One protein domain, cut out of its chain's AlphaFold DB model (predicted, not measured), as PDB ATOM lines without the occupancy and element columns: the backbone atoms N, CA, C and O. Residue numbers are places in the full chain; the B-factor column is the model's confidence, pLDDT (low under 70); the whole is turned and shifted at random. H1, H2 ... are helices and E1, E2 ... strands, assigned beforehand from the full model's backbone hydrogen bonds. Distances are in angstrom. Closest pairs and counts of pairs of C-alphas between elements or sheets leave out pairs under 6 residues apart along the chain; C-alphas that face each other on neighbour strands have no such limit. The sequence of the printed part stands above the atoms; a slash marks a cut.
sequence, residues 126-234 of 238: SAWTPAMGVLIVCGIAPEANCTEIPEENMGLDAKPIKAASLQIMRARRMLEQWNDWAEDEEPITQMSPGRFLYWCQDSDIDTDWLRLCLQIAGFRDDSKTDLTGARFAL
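Overview. This is residues 126 to 234 of the 238 residues of an uncharacterized protein of Rhodoferax sp. TS-BS-61-7 (UniProt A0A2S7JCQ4). A short helix, H1, sits in the middle, and three other helices, H2, H3 and H4, pack on it from different sides and cross it at steep or nearly right angles. At one end of the long axis lies a small patch of short antiparallel pairings round the strand E1; at the other lies H5, reached by a link whose residues 222 to 227 stick out. The printed part has 109 residues, with five named helices and one named strand in the order H1, E1, H2, H3, H4, H5; under half of the residues are in named elements, and the class is mostly helix. The whole is compact, with a radius of gyration of the C-alphas of 14.0 A and spans of 40 by 33 by 24 A.

Arrangement. The longest helix, H2, residues 166 to 182, touches H1, residues 130 to 137, with residues 171 to 178 alone. Their closest C-alphas, of Val 134 and Ala 171, are 5.7 A apart, and they run opposite ways at a steep tilt of 41 degrees. H1 is the hub, touching three helices. It touches H3, residues 193 to 202, about perpendicular at 75 degrees, with the closest C-alphas, of Gly 133 and Phe 196, 6.4 A apart. It touches H4, residues 208 to 216, about perpendicular at 90 degrees, with the closest C-alphas, of Val 137 and Leu 210, 4.7 A apart. H2 and H3 are near each other. H3 is close to but not clearly touching H5, residues 228 to 234, with the closest C-alphas, of Gly 194 and Phe 232, 6.9 A apart; the two run opposite ways at a shallow tilt of 3 degrees. E1, residues 153 to 155, pairs with no named strand, but residues 154 to 155 pair antiparallel with residues 140 to 141, and residues 153 to 154 with residues 160 to 161. Every O i to N i+4 pair is within hydrogen-bond range in H1, H2, H3 and H4; in H5 it is 0 of 3, and 0 of 4 for O i to N i+3.

Along the chain. H2 is 24.1 A long from first to last C-alpha, beginning at C-alpha 166, (242.250, 197.483, 200.507). H1 measures 10.9 A and begins at (225.465, 189.467, 197.036). H3 measures 14.5 A, H4 12.3 A, H5 11.5 A and E1 6.6 A. H5 ends at C-alpha 234, (219.563, 175.081, 211.130).

Size, cuts and confidence. The C-alphas farthest apart, of Glu 152 and Thr 225, are 40.6 A apart. The printed part has no cut. The links from H1 to E1 and from H4 to H5 are long. The mean pLDDT of the printed part is 74.5; it is under 70 at residues 151, 183 to 188, 202 and 218 to 234.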
ATOM      1  N   SER A 126     216.643 188.050 206.856       78.62
ATOM      2  CA  SER A 126     216.172 186.912 206.054       78.62
ATOM      3  C   SER A 126     216.693 186.935 204.615       78.62
ATOM      4  O   SER A 126     216.748 185.886 203.974       78.62
ATOM      5  N   ALA A 127     217.082 188.111 204.118       84.00
ATOM      6  CA  ALA A 127     217.563 188.320 202.762       84.00
ATOM      7  C   ALA A 127     218.774 189.264 202.739       84.00
ATOM      8  O   ALA A 127     218.738 190.367 203.288       84.00
ATOM      9  N   TRP A 128     219.829 188.822 202.066       88.69
ATOM     10  CA  TRP A 128     221.012 189.571 201.668       88.69
ATOM     11  C   TRP A 128     221.085 189.619 200.151       88.69
ATOM     12  O   TRP A 128     220.831 188.624 199.475       88.69
ATOM     13  N   THR A 129     221.514 190.752 199.612       90.44
ATOM     14  CA  THR A 129     222.057 190.786 198.255       90.44
ATOM     15  C   THR A 129     223.499 190.251 198.274       90.44
ATOM     16  O   THR A 129     224.161 190.275 199.323       90.44
ATOM     17  N   PRO A 130     224.049 189.819 197.127       89.25
ATOM     18  CA  PRO A 130     225.465 189.467 197.036       89.25
ATOM     19  C   PRO A 130     226.400 190.590 197.508       89.25
ATOM     20  O   PRO A 130     227.360 190.343 198.234       89.25
ATOM     21  N   ALA A 131     226.088 191.841 197.156       89.25
ATOM     22  CA  ALA A 131     226.876 192.998 197.568       89.25
ATOM     23  C   ALA A 131     226.856 193.204 199.089       89.25
ATOM     24  O   ALA A 131     227.906 193.462 199.674       89.25
ATOM     25  N   MET A 132     225.711 193.011 199.755       90.69
ATOM     26  CA  MET A 132     225.645 193.075 201.219       90.69
ATOM     27  C   MET A 132     226.554 192.034 201.872       90.69
ATOM     28  O   MET A 132     227.336 192.377 202.760       90.69
ATOM     29  N   GLY A 133     226.482 190.780 201.413       89.25
ATOM     30  CA  GLY A 133     227.316 189.702 201.942       89.25
ATOM     31  C   GLY A 133     228.802 190.030 201.818       89.25
ATOM     32  O   GLY A 133     229.538 189.955 202.803       89.25
ATOM     33  N   VAL A 134     229.218 190.485 200.633       91.94
ATOM     34  CA  VAL A 134     230.597 190.895 200.338       91.94
ATOM     35  C   VAL A 134     231.066 192.022 201.257       91.94
ATOM     36  O   VAL A 134     232.176 191.956 201.790       91.94
ATOM     37  N   LEU A 135     230.242 193.052 201.460       90.62
ATOM     38  CA  LEU A 135     230.585 194.184 202.321       90.62
ATOM     39  C   LEU A 135     230.812 193.719 203.763       90.62
ATOM     40  O   LEU A 135     231.867 194.007 204.334       90.62
ATOM     41  N   ILE A 136     229.897 192.913 204.305       89.06
ATOM     42  CA  ILE A 136     229.965 192.408 205.683       89.06
ATOM     43  C   ILE A 136     231.235 191.579 205.900       89.06
ATOM     44  O   ILE A 136     232.003 191.854 206.827       89.06
ATOM     45  N   VAL A 137     231.523 190.614 205.019       89.12
ATOM     46  CA  VAL A 137     232.731 189.771 205.138       89.12
ATOM     47  C   VAL A 137     234.026 190.521 204.797       89.12
ATOM     48  O   VAL A 137     235.117 190.003 205.035       89.12
ATOM     49  N   CYS A 138     233.939 191.744 204.270       87.75
ATOM     50  CA  CYS A 138     235.081 192.641 204.067       87.75
ATOM     51  C   CYS A 138     235.230 193.700 205.172       87.75
ATOM     52  O   CYS A 138     236.179 194.491 205.125       87.75
ATOM     53  N   GLY A 139     234.350 193.702 206.178       85.19
ATOM     54  CA  GLY A 139     234.400 194.655 207.288       85.19
ATOM     55  C   GLY A 139     233.727 195.995 207.019       85.19
ATOM     56  O   GLY A 139     233.976 196.959 207.743       85.19
ATOM     57  N   ILE A 140     232.909 196.068 205.974       87.62
ATOM     58  CA  ILE A 140     232.193 197.266 205.548       87.62
ATOM     59  C   ILE A 140     230.723 197.094 205.929       87.62
ATOM     60  O   ILE A 140     230.130 196.038 205.724       87.62
ATOM     61  N   ALA A 141     230.132 198.125 206.518       86.06
ATOM     62  CA  ALA A 141     228.716 198.147 206.821       86.06
ATOM     63  C   ALA A 141     227.917 198.413 205.534       86.06
ATOM     64  O   ALA A 141     228.081 199.487 204.954       86.06
ATOM     65  N   PRO A 142     227.063 197.477 205.089       86.19
ATOM     66  CA  PRO A 142     226.202 197.716 203.942       86.19
ATOM     67  C   PRO A 142     225.034 198.638 204.292       86.19
ATOM     68  O   PRO A 142     224.522 198.627 205.415       86.19
ATOM     69  N   GLU A 143     224.566 199.378 203.294       78.50
ATOM     70  CA  GLU A 143     223.236 199.985 203.327       78.50
ATOM     71  C   GLU A 143     222.168 198.922 203.019       78.50
ATOM     72  O   GLU A 143     222.440 197.901 202.380       78.50
ATOM     73  N   ALA A 144     220.939 199.126 203.496       74.31
ATOM     74  CA  ALA A 144     219.866 198.154 203.299       74.31
ATOM     75  C   ALA A 144     219.596 197.928 201.799       74.31
ATOM     76  O   ALA A 144     219.360 198.878 201.059       74.31
ATOM     77  N   ASN A 145     219.587 196.662 201.368       75.38
ATOM     78  CA  ASN A 145     219.333 196.239 199.985       75.38
ATOM     79  C   ASN A 145     220.324 196.782 198.937       75.38
ATOM     80  O   ASN A 145     219.989 196.815 197.753       75.38
ATOM     81  N   CYS A 146     221.539 197.189 199.326       80.19
ATOM     82  CA  CYS A 146     222.530 197.651 198.354       80.19
ATOM     83  C   CYS A 146     222.891 196.524 197.370       80.19
ATOM     84  O   CYS A 146     223.255 195.426 197.784       80.19
ATOM     85  N   THR A 147     222.801 196.772 196.065       76.81
ATOM     86  CA  THR A 147     223.212 195.815 195.014       76.81
ATOM     87  C   THR A 147     224.628 196.071 194.508       76.81
ATOM     88  O   THR A 147     225.200 195.231 193.819       76.81
ATOM     89  N   GLU A 148     225.207 197.208 194.883       77.94
ATOM     90  CA  GLU A 148     226.529 197.662 194.473       77.94
ATOM     91  C   GLU A 148     227.334 198.128 195.687       77.94
ATOM     92  O   GLU A 148     226.786 198.380 196.761       77.94
ATOM     93  N   ILE A 149     228.654 198.223 195.517       80.31
ATOM     94  CA  ILE A 149     229.562 198.730 196.549       80.31
ATOM     95  C   ILE A 149     229.552 200.264 196.470       80.31
ATOM     96  O   ILE A 149     230.051 200.795 195.468       80.31
ATOM     97  N   PRO A 150     229.017 200.972 197.485       74.56
ATOM     98  CA  PRO A 150     228.926 202.428 197.466       74.56
ATOM     99  C   PRO A 150     230.318 203.080 197.455       74.56
ATOM    100  O   PRO A 150     231.328 202.447 197.768       74.56
ATOM    101  N   GLU A 151     230.409 204.349 197.054       65.94
ATOM    102  CA  GLU A 151     231.671 205.109 197.095       65.94
ATOM    103  C   GLU A 151     231.994 205.579 198.520       65.94
ATOM    104  O   GLU A 151     233.141 205.496 198.975       65.94
ATOM    105  N   GLU A 152     230.957 205.984 199.251       71.00
ATOM    106  CA  GLU A 152     231.017 206.277 200.676       71.00
ATOM    107  C   GLU A 152     230.799 204.989 201.466       71.00
ATOM    108  O   GLU A 152     229.764 204.338 201.369       71.00
ATOM    109  N   ASN A 153     231.811 204.588 202.231       76.00
ATOM    110  CA  ASN A 153     231.784 203.336 202.972       76.00
ATOM    111  C   ASN A 153     232.058 203.608 204.440       76.00
ATOM    112  O   ASN A 153     233.032 204.278 204.795       76.00
ATOM    113  N   MET A 154     231.230 203.036 205.302       80.50
ATOM    114  CA  MET A 154     231.471 203.012 206.735       80.50
ATOM    115  C   MET A 154     231.933 201.612 207.124       80.50
ATOM    116  O   MET A 154     231.362 200.620 206.683       80.50
ATOM    117  N   GLY A 155     232.968 201.509 207.946       80.12
ATOM    118  CA  GLY A 155     233.356 200.239 208.535       80.12
ATOM    119  C   GLY A 155     232.276 199.710 209.467       80.12
ATOM    120  O   GLY A 155     231.427 200.454 209.978       80.12
ATOM    121  N   LEU A 156     232.318 198.407 209.730       78.25
ATOM    122  CA  LEU A 156     231.486 197.810 210.778       78.25
ATOM    123  C   LEU A 156     231.764 198.433 212.157       78.25
ATOM    124  O   LEU A 156     230.857 198.478 212.984       78.25
ATOM    125  N   ASP A 157     232.948 199.023 212.343       78.44
ATOM    126  CA  ASP A 157     233.381 199.818 213.501       78.44
ATOM    127  C   ASP A 157     232.878 201.279 213.506       78.44
ATOM    128  O   ASP A 157     233.363 202.098 214.282       78.44
ATOM    129  N   ALA A 158     231.935 201.625 212.621       77.31
ATOM    130  CA  ALA A 158     231.362 202.965 212.465       77.31
ATOM    131  C   ALA A 158     232.370 204.063 212.069       77.31
ATOM    132  O   ALA A 158     232.080 205.256 212.198       77.31
ATOM    133  N   LYS A 159     233.541 203.689 211.537       80.31
ATOM    134  CA  LYS A 159     234.538 204.649 211.046       80.31
ATOM    135  C   LYS A 159     234.457 204.807 209.528       80.31
ATOM    136  O   LYS A 159     234.236 203.825 208.824       80.31
ATOM    137  N   PRO A 160     234.664 206.019 208.985       82.19
ATOM    138  CA  PRO A 160     234.681 206.216 207.542       82.19
ATOM    139  C   PRO A 160     235.879 205.493 206.914       82.19
ATOM    140  O   PRO A 160     237.028 205.656 207.339       82.19
ATOM    141  N   ILE A 161     235.605 204.710 205.874       79.69
ATOM    142  CA  ILE A 161     236.598 204.000 205.075       79.69
ATOM    143  C   ILE A 161     236.873 204.817 203.813       79.69
ATOM    144  O   ILE A 161     235.969 205.265 203.115       79.69
ATOM    145  N   LYS A 162     238.155 204.999 203.488       78.81
ATOM    146  CA  LYS A 162     238.565 205.680 202.252       78.81
ATOM    147  C   LYS A 162     238.248 204.813 201.033       78.81
ATOM    148  O   LYS A 162     238.578 203.629 201.052       78.81
ATOM    149  N   ALA A 163     237.767 205.426 199.950       70.62
ATOM    150  CA  ALA A 163     237.442 204.761 198.680       70.62
ATOM    151  C   ALA A 163     238.578 203.873 198.119       70.62
ATOM    152  O   ALA A 163     238.331 202.794 197.593       70.62
ATOM    153  N   ALA A 164     239.839 204.279 198.300       74.69
ATOM    154  CA  ALA A 164     241.023 203.532 197.854       74.69
ATOM    155  C   ALA A 164     241.535 202.484 198.869       74.69
ATOM    156  O   ALA A 164     242.689 202.057 198.807       74.69
ATOM    157  N   SER A 165     240.729 202.107 199.864       80.94
ATOM    158  CA  SER A 165     241.139 201.122 200.865       80.94
ATOM    159  C   SER A 165     241.237 199.712 200.275       80.94
ATOM    160  O   SER A 165     240.493 199.319 199.375       80.94
ATOM    161  N   LEU A 166     242.130 198.901 200.850       76.88
ATOM    162  CA  LEU A 166     242.250 197.483 200.507       76.88
ATOM    163  C   LEU A 166     240.942 196.712 200.752       76.88
ATOM    164  O   LEU A 166     240.671 195.743 200.051       76.88
ATOM    165  N   GLN A 167     240.129 197.149 201.718       81.12
ATOM    166  CA  GLN A 167     238.819 196.566 202.020       81.12
ATOM    167  C   GLN A 167     237.864 196.708 200.831       81.12
ATOM    168  O   GLN A 167     237.272 195.719 200.412       81.12
ATOM    169  N   ILE A 168     237.788 197.899 200.229       83.88
ATOM    170  CA  ILE A 168     236.922 198.157 199.069       83.88
ATOM    171  C   ILE A 168     237.426 197.418 197.829       83.88
ATOM    172  O   ILE A 168     236.633 196.816 197.110       83.88
ATOM    173  N   MET A 169     238.741 197.398 197.587       83.44
ATOM    174  CA  MET A 169     239.302 196.629 196.465       83.44
ATOM    175  C   MET A 169     239.019 195.126 196.601       83.44
ATOM    176  O   MET A 169     238.663 194.473 195.622       83.44
ATOM    177  N   ARG A 170     239.140 194.575 197.817       84.56
ATOM    178  CA  ARG A 170     238.784 193.178 198.106       84.56
ATOM    179  C   ARG A 170     237.296 192.924 197.909       84.56
ATOM    180  O   ARG A 170     236.957 191.929 197.278       84.56
ATOM    181  N   ALA A 171     236.444 193.828 198.386       88.44
ATOM    182  CA  ALA A 171     235.005 193.741 198.190       88.44
ATOM    183  C   ALA A 171     234.657 193.699 196.692       88.44
ATOM    184  O   ALA A 171     233.979 192.779 196.250       88.44
ATOM    185  N   ARG A 172     235.199 194.613 195.875       87.19
ATOM    186  CA  ARG A 172     234.941 194.634 194.420       87.19
ATOM    187  C   ARG A 172     235.343 193.323 193.749       87.19
ATOM    188  O   ARG A 172     234.525 192.712 193.069       87.19
ATOM    189  N   ARG A 173     236.551 192.833 194.035       85.88
ATOM    190  CA  ARG A 173     237.041 191.554 193.505       85.88
ATOM    191  C   ARG A 173     236.185 190.361 193.943       85.88
ATOM    192  O   ARG A 173     235.992 189.425 193.177       85.88
ATOM    193  N   MET A 174     235.693 190.371 195.177       88.19
ATOM    194  CA  MET A 174     234.853 189.296 195.705       88.19
ATOM    195  C   MET A 174     233.452 189.314 195.090       88.19
ATOM    196  O   MET A 174     232.902 188.256 194.806       88.19
ATOM    197  N   LEU A 175     232.893 190.499 194.836       87.94
ATOM    198  CA  LEU A 175     231.620 190.638 194.134       87.94
ATOM    199  C   LEU A 175     231.732 190.181 192.674       87.94
ATOM    200  O   LEU A 175     230.843 189.496 192.182       87.94
ATOM    201  N   GLU A 176     232.844 190.484 192.001       84.50
ATOM    202  CA  GLU A 176     233.151 189.926 190.677       84.50
ATOM    203  C   GLU A 176     233.239 188.397 190.723       84.50
ATOM    204  O   GLU A 176     232.623 187.726 189.905       84.50
ATOM    205  N   GLN A 177     233.929 187.837 191.721       83.00
ATOM    206  CA  GLN A 177     234.029 186.387 191.905       83.00
ATOM    207  C   GLN A 177     232.665 185.733 192.167       83.00
ATOM    208  O   GLN A 177     232.423 184.619 191.701       83.00
ATOM    209  N   TRP A 178     231.780 186.406 192.909       85.56
ATOM    210  CA  TRP A 178     230.397 185.973 193.096       85.56
ATOM    211  C   TRP A 178     229.635 185.992 191.773       85.56
ATOM    212  O   TRP A 178     229.002 185.003 191.420       85.56
ATOM    213  N   ASN A 179     229.703 187.100 191.036       82.38
ATOM    214  CA  ASN A 179     228.992 187.259 189.771       82.38
ATOM    215  C   ASN A 179     229.470 186.238 188.734       82.38
ATOM    216  O   ASN A 179     228.640 185.601 188.099       82.38
ATOM    217  N   ASP A 180     230.779 186.002 188.637       75.81
ATOM    218  CA  ASP A 180     231.363 184.958 187.788       75.81
ATOM    219  C   ASP A 180     230.954 183.540 188.259       75.81
ATOM    220  O   ASP A 180     230.901 182.606 187.464       75.81
ATOM    221  N   TRP A 181     230.676 183.338 189.555       76.75
ATOM    222  CA  TRP A 181     230.125 182.073 190.068       76.75
ATOM    223  C   TRP A 181     228.630 181.913 189.752       76.75
ATOM    224  O   TRP A 181     228.175 180.792 189.526       76.75
ATOM    225  N   ALA A 182     227.889 183.019 189.732       71.50
ATOM    226  CA  ALA A 182     226.457 183.063 189.469       71.50
ATOM    227  C   ALA A 182     226.110 183.141 187.970       71.50
ATOM    228  O   ALA A 182     224.954 182.930 187.634       71.50
ATOM    229  N   GLU A 183     227.072 183.413 187.079       62.09
ATOM    230  CA  GLU A 183     226.858 183.623 185.632       62.09
ATOM    231  C   GLU A 183     226.200 182.418 184.922       62.09
ATOM    232  O   GLU A 183     225.516 182.592 183.917       62.09
ATOM    233  N   ASP A 184     226.353 181.207 185.472       55.72
ATOM    234  CA  ASP A 184     225.730 179.975 184.963       55.72
ATOM    235  C   ASP A 184     224.290 179.737 185.494       55.72
ATOM    236  O   ASP A 184     223.658 178.746 185.117       55.72
ATOM    237  N   GLU A 185     223.765 180.594 186.381       58.34
ATOM    238  CA  GLU A 185     222.423 180.493 186.984       58.34
ATOM    239  C   GLU A 185     221.638 181.818 186.864       58.34
ATOM    240  O   GLU A 185     222.180 182.854 186.480       58.34
ATOM    241  N   GLU A 186     220.328 181.806 187.149       56.72
ATOM    242  CA  GLU A 186     219.551 183.053 187.202       56.72
ATOM    243  C   GLU A 186     220.164 184.021 188.232       56.72
ATOM    244  O   GLU A 186     220.600 183.585 189.303       56.72
ATOM    245  N   PRO A 187     220.203 185.337 187.944       64.81
ATOM    246  CA  PRO A 187     220.853 186.308 188.812       64.81
ATOM    247  C   PRO A 187     220.219 186.288 190.205       64.81
ATOM    248  O   PRO A 187     219.082 186.719 190.409       64.81
ATOM    249  N   ILE A 188     220.986 185.798 191.182       68.62
ATOM    250  CA  ILE A 188     220.561 185.730 192.578       68.62
ATOM    251  C   ILE A 188     220.566 187.149 193.144       68.62
ATOM    252  O   ILE A 188     221.589 187.668 193.592       68.62
ATOM    253  N   THR A 189     219.401 187.786 193.110       75.50
ATOM    254  CA  THR A 189     219.194 189.146 193.624       75.50
ATOM    255  C   THR A 189     219.093 189.178 195.147       75.50
ATOM    256  O   THR A 189     219.503 190.161 195.764       75.50
ATOM    257  N   GLN A 190     218.597 188.101 195.763       83.19
ATOM    258  CA  GLN A 190     218.464 187.949 197.212       83.19
ATOM    259  C   GLN A 190     218.739 186.503 197.648       83.19
ATOM    260  O   GLN A 190     218.359 185.554 196.966       83.19
ATOM    261  N   MET A 191     219.386 186.326 198.800       82.38
ATOM    262  CA  MET A 191     219.696 185.021 199.390       82.38
ATOM    263  C   MET A 191     219.754 185.087 200.918       82.38
ATOM    264  O   MET A 191     219.920 186.161 201.486       82.38
ATOM    265  N   SER A 192     219.689 183.947 201.603       85.12
ATOM    266  CA  SER A 192     219.916 183.927 203.050       85.12
ATOM    267  C   SER A 192     221.397 184.172 203.394       85.12
ATOM    268  O   SER A 192     222.281 183.760 202.632       85.12
ATOM    269  N   PRO A 193     221.707 184.751 204.569       85.00
ATOM    270  CA  PRO A 193     223.087 184.908 205.036       85.00
ATOM    271  C   PRO A 193     223.869 183.589 205.022       85.00
ATOM    272  O   PRO A 193     225.024 183.540 204.606       85.00
ATOM    273  N   GLY A 194     223.211 182.486 205.394       78.25
ATOM    274  CA  GLY A 194     223.802 181.149 205.350       78.25
ATOM    275  C   GLY A 194     224.237 180.735 203.941       78.25
ATOM    276  O   GLY A 194     225.339 180.221 203.775       78.25
ATOM    277  N   ARG A 195     223.427 181.006 202.908       81.19
ATOM    278  CA  ARG A 195     223.781 180.675 201.517       81.19
ATOM    279  C   ARG A 195     225.041 181.413 201.060       81.19
ATOM    280  O   ARG A 195     225.889 180.804 200.412       81.19
ATOM    281  N   PHE A 196     225.177 182.686 201.427       86.38
ATOM    282  CA  PHE A 196     226.366 183.474 201.105       86.38
ATOM    283  C   PHE A 196     227.611 182.958 201.844       86.38
ATOM    284  O   PHE A 196     228.651 182.727 201.232       86.38
ATOM    285  N   LEU A 197     227.500 182.711 203.153       83.06
ATOM    286  CA  LEU A 197     228.615 182.205 203.964       83.06
ATOM    287  C   LEU A 197     229.088 180.815 203.511       83.06
ATOM    288  O   LEU A 197     230.287 180.540 203.542       83.06
ATOM    289  N   TYR A 198     228.167 179.963 203.052       78.12
ATOM    290  CA  TYR A 198     228.492 178.678 202.430       78.12
ATOM    291  C   TYR A 198     229.368 178.867 201.187       78.12
ATOM    292  O   TYR A 198     230.426 178.254 201.063       78.12
ATOM    293  N   TRP A 199     228.970 179.777 200.293       84.44
ATOM    294  CA  TRP A 199     229.765 180.099 199.111       84.44
ATOM    295  C   TRP A 199     231.155 180.640 199.468       84.44
ATOM    296  O   TRP A 199     232.125 180.292 198.792       84.44
ATOM    297  N   CYS A 200     231.279 181.445 200.531       83.06
ATOM    298  CA  CYS A 200     232.585 181.923 200.987       83.06
ATOM    299  C   CYS A 200     233.517 180.772 201.380       83.06
ATOM    300  O   CYS A 200     234.689 180.789 201.011       83.06
ATOM    301  N   GLN A 201     232.992 179.767 202.084       74.25
ATOM    302  CA  GLN A 201     233.760 178.580 202.463       74.25
ATOM    303  C   GLN A 201     234.172 177.759 201.233       74.25
ATOM    304  O   GLN A 201     235.339 177.392 201.106       74.25
ATOM    305  N   ASP A 202     233.251 177.532 200.292       68.31
ATOM    306  CA  ASP A 202     233.523 176.778 199.058       68.31
ATOM    307  C   ASP A 202     234.493 177.500 198.106       68.31
ATOM    308  O   ASP A 202     235.214 176.863 197.332       68.31
ATOM    309  N   SER A 203     234.520 178.833 198.159       73.44
ATOM    310  CA  SER A 203     235.380 179.685 197.327       73.44
ATOM    311  C   SER A 203     236.736 180.004 197.965       73.44
ATOM    312  O   SER A 203     237.478 180.809 197.402       73.44
ATOM    313  N   ASP A 204     237.062 179.373 199.100       70.88
ATOM    314  CA  ASP A 204     238.309 179.568 199.861       70.88
ATOM    315  C   ASP A 204     238.548 181.040 200.247       70.88
ATOM    316  O   ASP A 204     239.663 181.569 200.217       70.88
ATOM    317  N   ILE A 205     237.458 181.742 200.568       78.00
ATOM    318  CA  ILE A 205     237.516 183.119 201.042       78.00
ATOM    319  C   ILE A 205     237.890 183.079 202.515       78.00
ATOM    320  O   ILE A 205     237.165 182.520 203.331       78.00
ATOM    321  N   ASP A 206     239.003 183.718 202.858       76.31
ATOM    322  CA  ASP A 206     239.488 183.786 204.231       76.31
ATOM    323  C   ASP A 206     239.757 185.241 204.627       76.31
ATOM    324  O   ASP A 206     240.743 185.865 204.221       76.31
ATOM    325  N   THR A 207     238.834 185.813 205.400       82.12
ATOM    326  CA  THR A 207     238.959 187.161 205.961       82.12
ATOM    327  C   THR A 207     238.724 187.123 207.466       82.12
ATOM    328  O   THR A 207     237.915 186.342 207.968       82.12
ATOM    329  N   ASP A 208     239.390 188.012 208.205       79.06
ATOM    330  CA  ASP A 208     239.187 188.127 209.657       79.06
ATOM    331  C   ASP A 208     237.718 188.425 210.004       79.06
ATOM    332  O   ASP A 208     237.181 187.911 210.981       79.06
ATOM    333  N   TRP A 209     237.039 189.188 209.145       85.44
ATOM    334  CA  TRP A 209     235.619 189.505 209.264       85.44
ATOM    335  C   TRP A 209     234.710 188.311 208.974       85.44
ATOM    336  O   TRP A 209     233.722 188.135 209.682       85.44
ATOM    337  N   LEU A 210     235.042 187.456 208.002       84.38
ATOM    338  CA  LEU A 210     234.311 186.211 207.762       84.38
ATOM    339  C   LEU A 210     234.434 185.274 208.964       84.38
ATOM    340  O   LEU A 210     233.425 184.744 209.425       84.38
ATOM    341  N   ARG A 211     235.646 185.106 209.508       80.00
ATOM    342  CA  ARG A 211     235.863 184.299 210.719       80.00
ATOM    343  C   ARG A 211     235.043 184.828 211.890       80.00
ATOM    344  O   ARG A 211     234.399 184.042 212.577       80.00
ATOM    345  N   LEU A 212     235.006 186.150 212.070       78.75
ATOM    346  CA  LEU A 212     234.183 186.793 213.092       78.75
ATOM    347  C   LEU A 212     232.680 186.559 212.854       78.75
ATOM    348  O   LEU A 212     231.966 186.212 213.789       78.75
ATOM    349  N   CYS A 213     232.202 186.677 211.611       82.81
ATOM    350  CA  CYS A 213     230.808 186.386 211.258       82.81
ATOM    351  C   CYS A 213     230.437 184.933 211.567       82.81
ATOM    352  O   CYS A 213     229.394 184.682 212.168       82.81
ATOM    353  N   LEU A 214     231.304 183.983 211.208       80.50
ATOM    354  CA  LEU A 214     231.121 182.566 211.516       80.50
ATOM    355  C   LEU A 214     231.113 182.339 213.036       80.50
ATOM    356  O   LEU A 214     230.200 181.701 213.558       80.50
ATOM    357  N   GLN A 215     232.057 182.929 213.766       75.69
ATOM    358  CA  GLN A 215     232.122 182.828 215.223       75.69
ATOM    359  C   GLN A 215     230.845 183.358 215.900       75.69
ATOM    360  O   GLN A 215     230.315 182.701 216.800       75.69
ATOM    361  N   ILE A 216     230.327 184.509 215.456       73.19
ATOM    362  CA  ILE A 216     229.096 185.129 215.982       73.19
ATOM    363  C   ILE A 216     227.855 184.314 215.611       73.19
ATOM    364  O   ILE A 216     226.964 184.154 216.443       73.19
ATOM    365  N   ALA A 217     227.811 183.739 214.408       72.12
ATOM    366  CA  ALA A 217     226.751 182.824 213.985       72.12
ATOM    367  C   ALA A 217     226.749 181.486 214.762       72.12
ATOM    368  O   ALA A 217     225.915 180.623 214.495       72.12
ATOM    369  N   GLY A 218     227.659 181.298 215.730       64.06
ATOM    370  CA  GLY A 218     227.740 180.105 216.574       64.06
ATOM    371  C   GLY A 218     228.680 179.021 216.044       64.06
ATOM    372  O   GLY A 218     228.729 177.926 216.607       64.06
ATOM    373  N   PHE A 219     229.469 179.301 215.002       54.88
ATOM    374  CA  PHE A 219     230.514 178.396 214.527       54.88
ATOM    375  C   PHE A 219     231.776 178.578 215.379       54.88
ATOM    376  O   PHE A 219     232.681 179.332 215.031       54.88
ATOM    377  N   ARG A 220     231.855 177.886 216.520       44.66
ATOM    378  CA  ARG A 220     233.145 177.692 217.196       44.66
ATOM    379  C   ARG A 220     233.983 176.693 216.395       44.66
ATOM    380  O   ARG A 220     233.504 175.597 216.081       44.66
ATOM    381  N   ASP A 221     235.192 177.113 216.034       45.25
ATOM    382  CA  ASP A 221     236.256 176.244 215.539       45.25
ATOM    383  C   ASP A 221     236.858 175.516 216.734       45.25
ATOM    384  O   ASP A 221     237.724 176.046 217.419       45.25
ATOM    385  N   ASP A 222     236.372 174.306 216.983       42.16
ATOM    386  CA  ASP A 222     237.081 173.360 217.830       42.16
ATOM    387  C   ASP A 222     237.562 172.226 216.930       42.16
ATOM    388  O   ASP A 222     237.015 171.126 216.913       42.16
ATOM    389  N   SER A 223     238.609 172.534 216.165       44.81
ATOM    390  CA  SER A 223     239.447 171.609 215.410       44.81
ATOM    391  C   SER A 223     238.774 170.934 214.215       44.81
ATOM    392  O   SER A 223     237.882 170.106 214.354       44.81
ATOM    393  N   LYS A 224     239.280 171.263 213.019       47.28
ATOM    394  CA  LYS A 224     239.308 170.416 211.812       47.28
ATOM    395  C   LYS A 224     238.759 168.996 212.018       47.28
ATOM    396  O   LYS A 224     239.540 168.079 212.223       47.28
ATOM    397  N   THR A 225     237.453 168.819 211.883       38.19
ATOM    398  CA  THR A 225     236.820 167.578 211.429       38.19
ATOM    399  C   THR A 225     235.355 167.887 211.175       38.19
ATOM    400  O   THR A 225     234.643 168.320 212.073       38.19
ATOM    401  N   ASP A 226     234.971 167.733 209.911       46.84
ATOM    402  CA  ASP A 226     233.681 167.231 209.450       46.84
ATOM    403  C   ASP A 226     232.465 167.613 210.291       46.84
ATOM    404  O   ASP A 226     232.211 166.984 211.308       46.84
ATOM    405  N   LEU A 227     231.689 168.600 209.823       42.41
ATOM    406  CA  LEU A 227     230.220 168.676 209.962       42.41
ATOM    407  C   LEU A 227     229.650 169.909 209.224       42.41
ATOM    408  O   LEU A 227     228.719 170.571 209.689       42.41
ATOM    409  N   THR A 228     230.180 170.221 208.036       47.25
ATOM    410  CA  THR A 228     229.659 171.315 207.198       47.25
ATOM    411  C   THR A 228     228.222 171.021 206.744       47.25
ATOM    412  O   THR A 228     227.409 171.927 206.674       47.25
ATOM    413  N   GLY A 229     227.835 169.753 206.560       41.34
ATOM    414  CA  GLY A 229     226.482 169.389 206.108       41.34
ATOM    415  C   GLY A 229     225.354 169.573 207.139       41.34
ATOM    416  O   GLY A 229     224.246 169.945 206.768       41.34
ATOM    417  N   ALA A 230     225.607 169.350 208.435       39.88
ATOM    418  CA  ALA A 230     224.544 169.348 209.453       39.88
ATOM    419  C   ALA A 230     224.280 170.730 210.080       39.88
ATOM    420  O   ALA A 230     223.189 170.982 210.587       39.88
ATOM    421  N   ARG A 231     225.259 171.644 210.034       43.12
ATOM    422  CA  ARG A 231     225.149 172.989 210.627       43.12
ATOM    423  C   ARG A 231     224.363 173.977 209.750       43.12
ATOM    424  O   ARG A 231     223.698 174.853 210.294       43.12
ATOM    425  N   PHE A 232     224.359 173.801 208.422       45.53
ATOM    426  CA  PHE A 232     223.559 174.630 207.502       45.53
ATOM    427  C   PHE A 232     222.055 174.350 207.572       45.53
ATOM    428  O   PHE A 232     221.268 175.270 207.362       45.53
ATOM    429  N   ALA A 233     221.650 173.137 207.965       45.31
ATOM    430  CA  ALA A 233     220.240 172.767 208.100       45.31
ATOM    431  C   ALA A 233     219.472 173.639 209.117       45.31
ATOM    432  O   ALA A 233     218.267 173.834 208.979       45.31
ATOM    433  N   LEU A 234     220.166 174.211 210.112       45.28
ATOM    434  CA  LEU A 234     219.563 175.081 211.130       45.28
ATOM    435  C   LEU A 234     219.342 176.525 210.647       45.28
ATOM    436  O   LEU A 234     218.468 177.207 211.172       45.28
TER     437      LEU A 234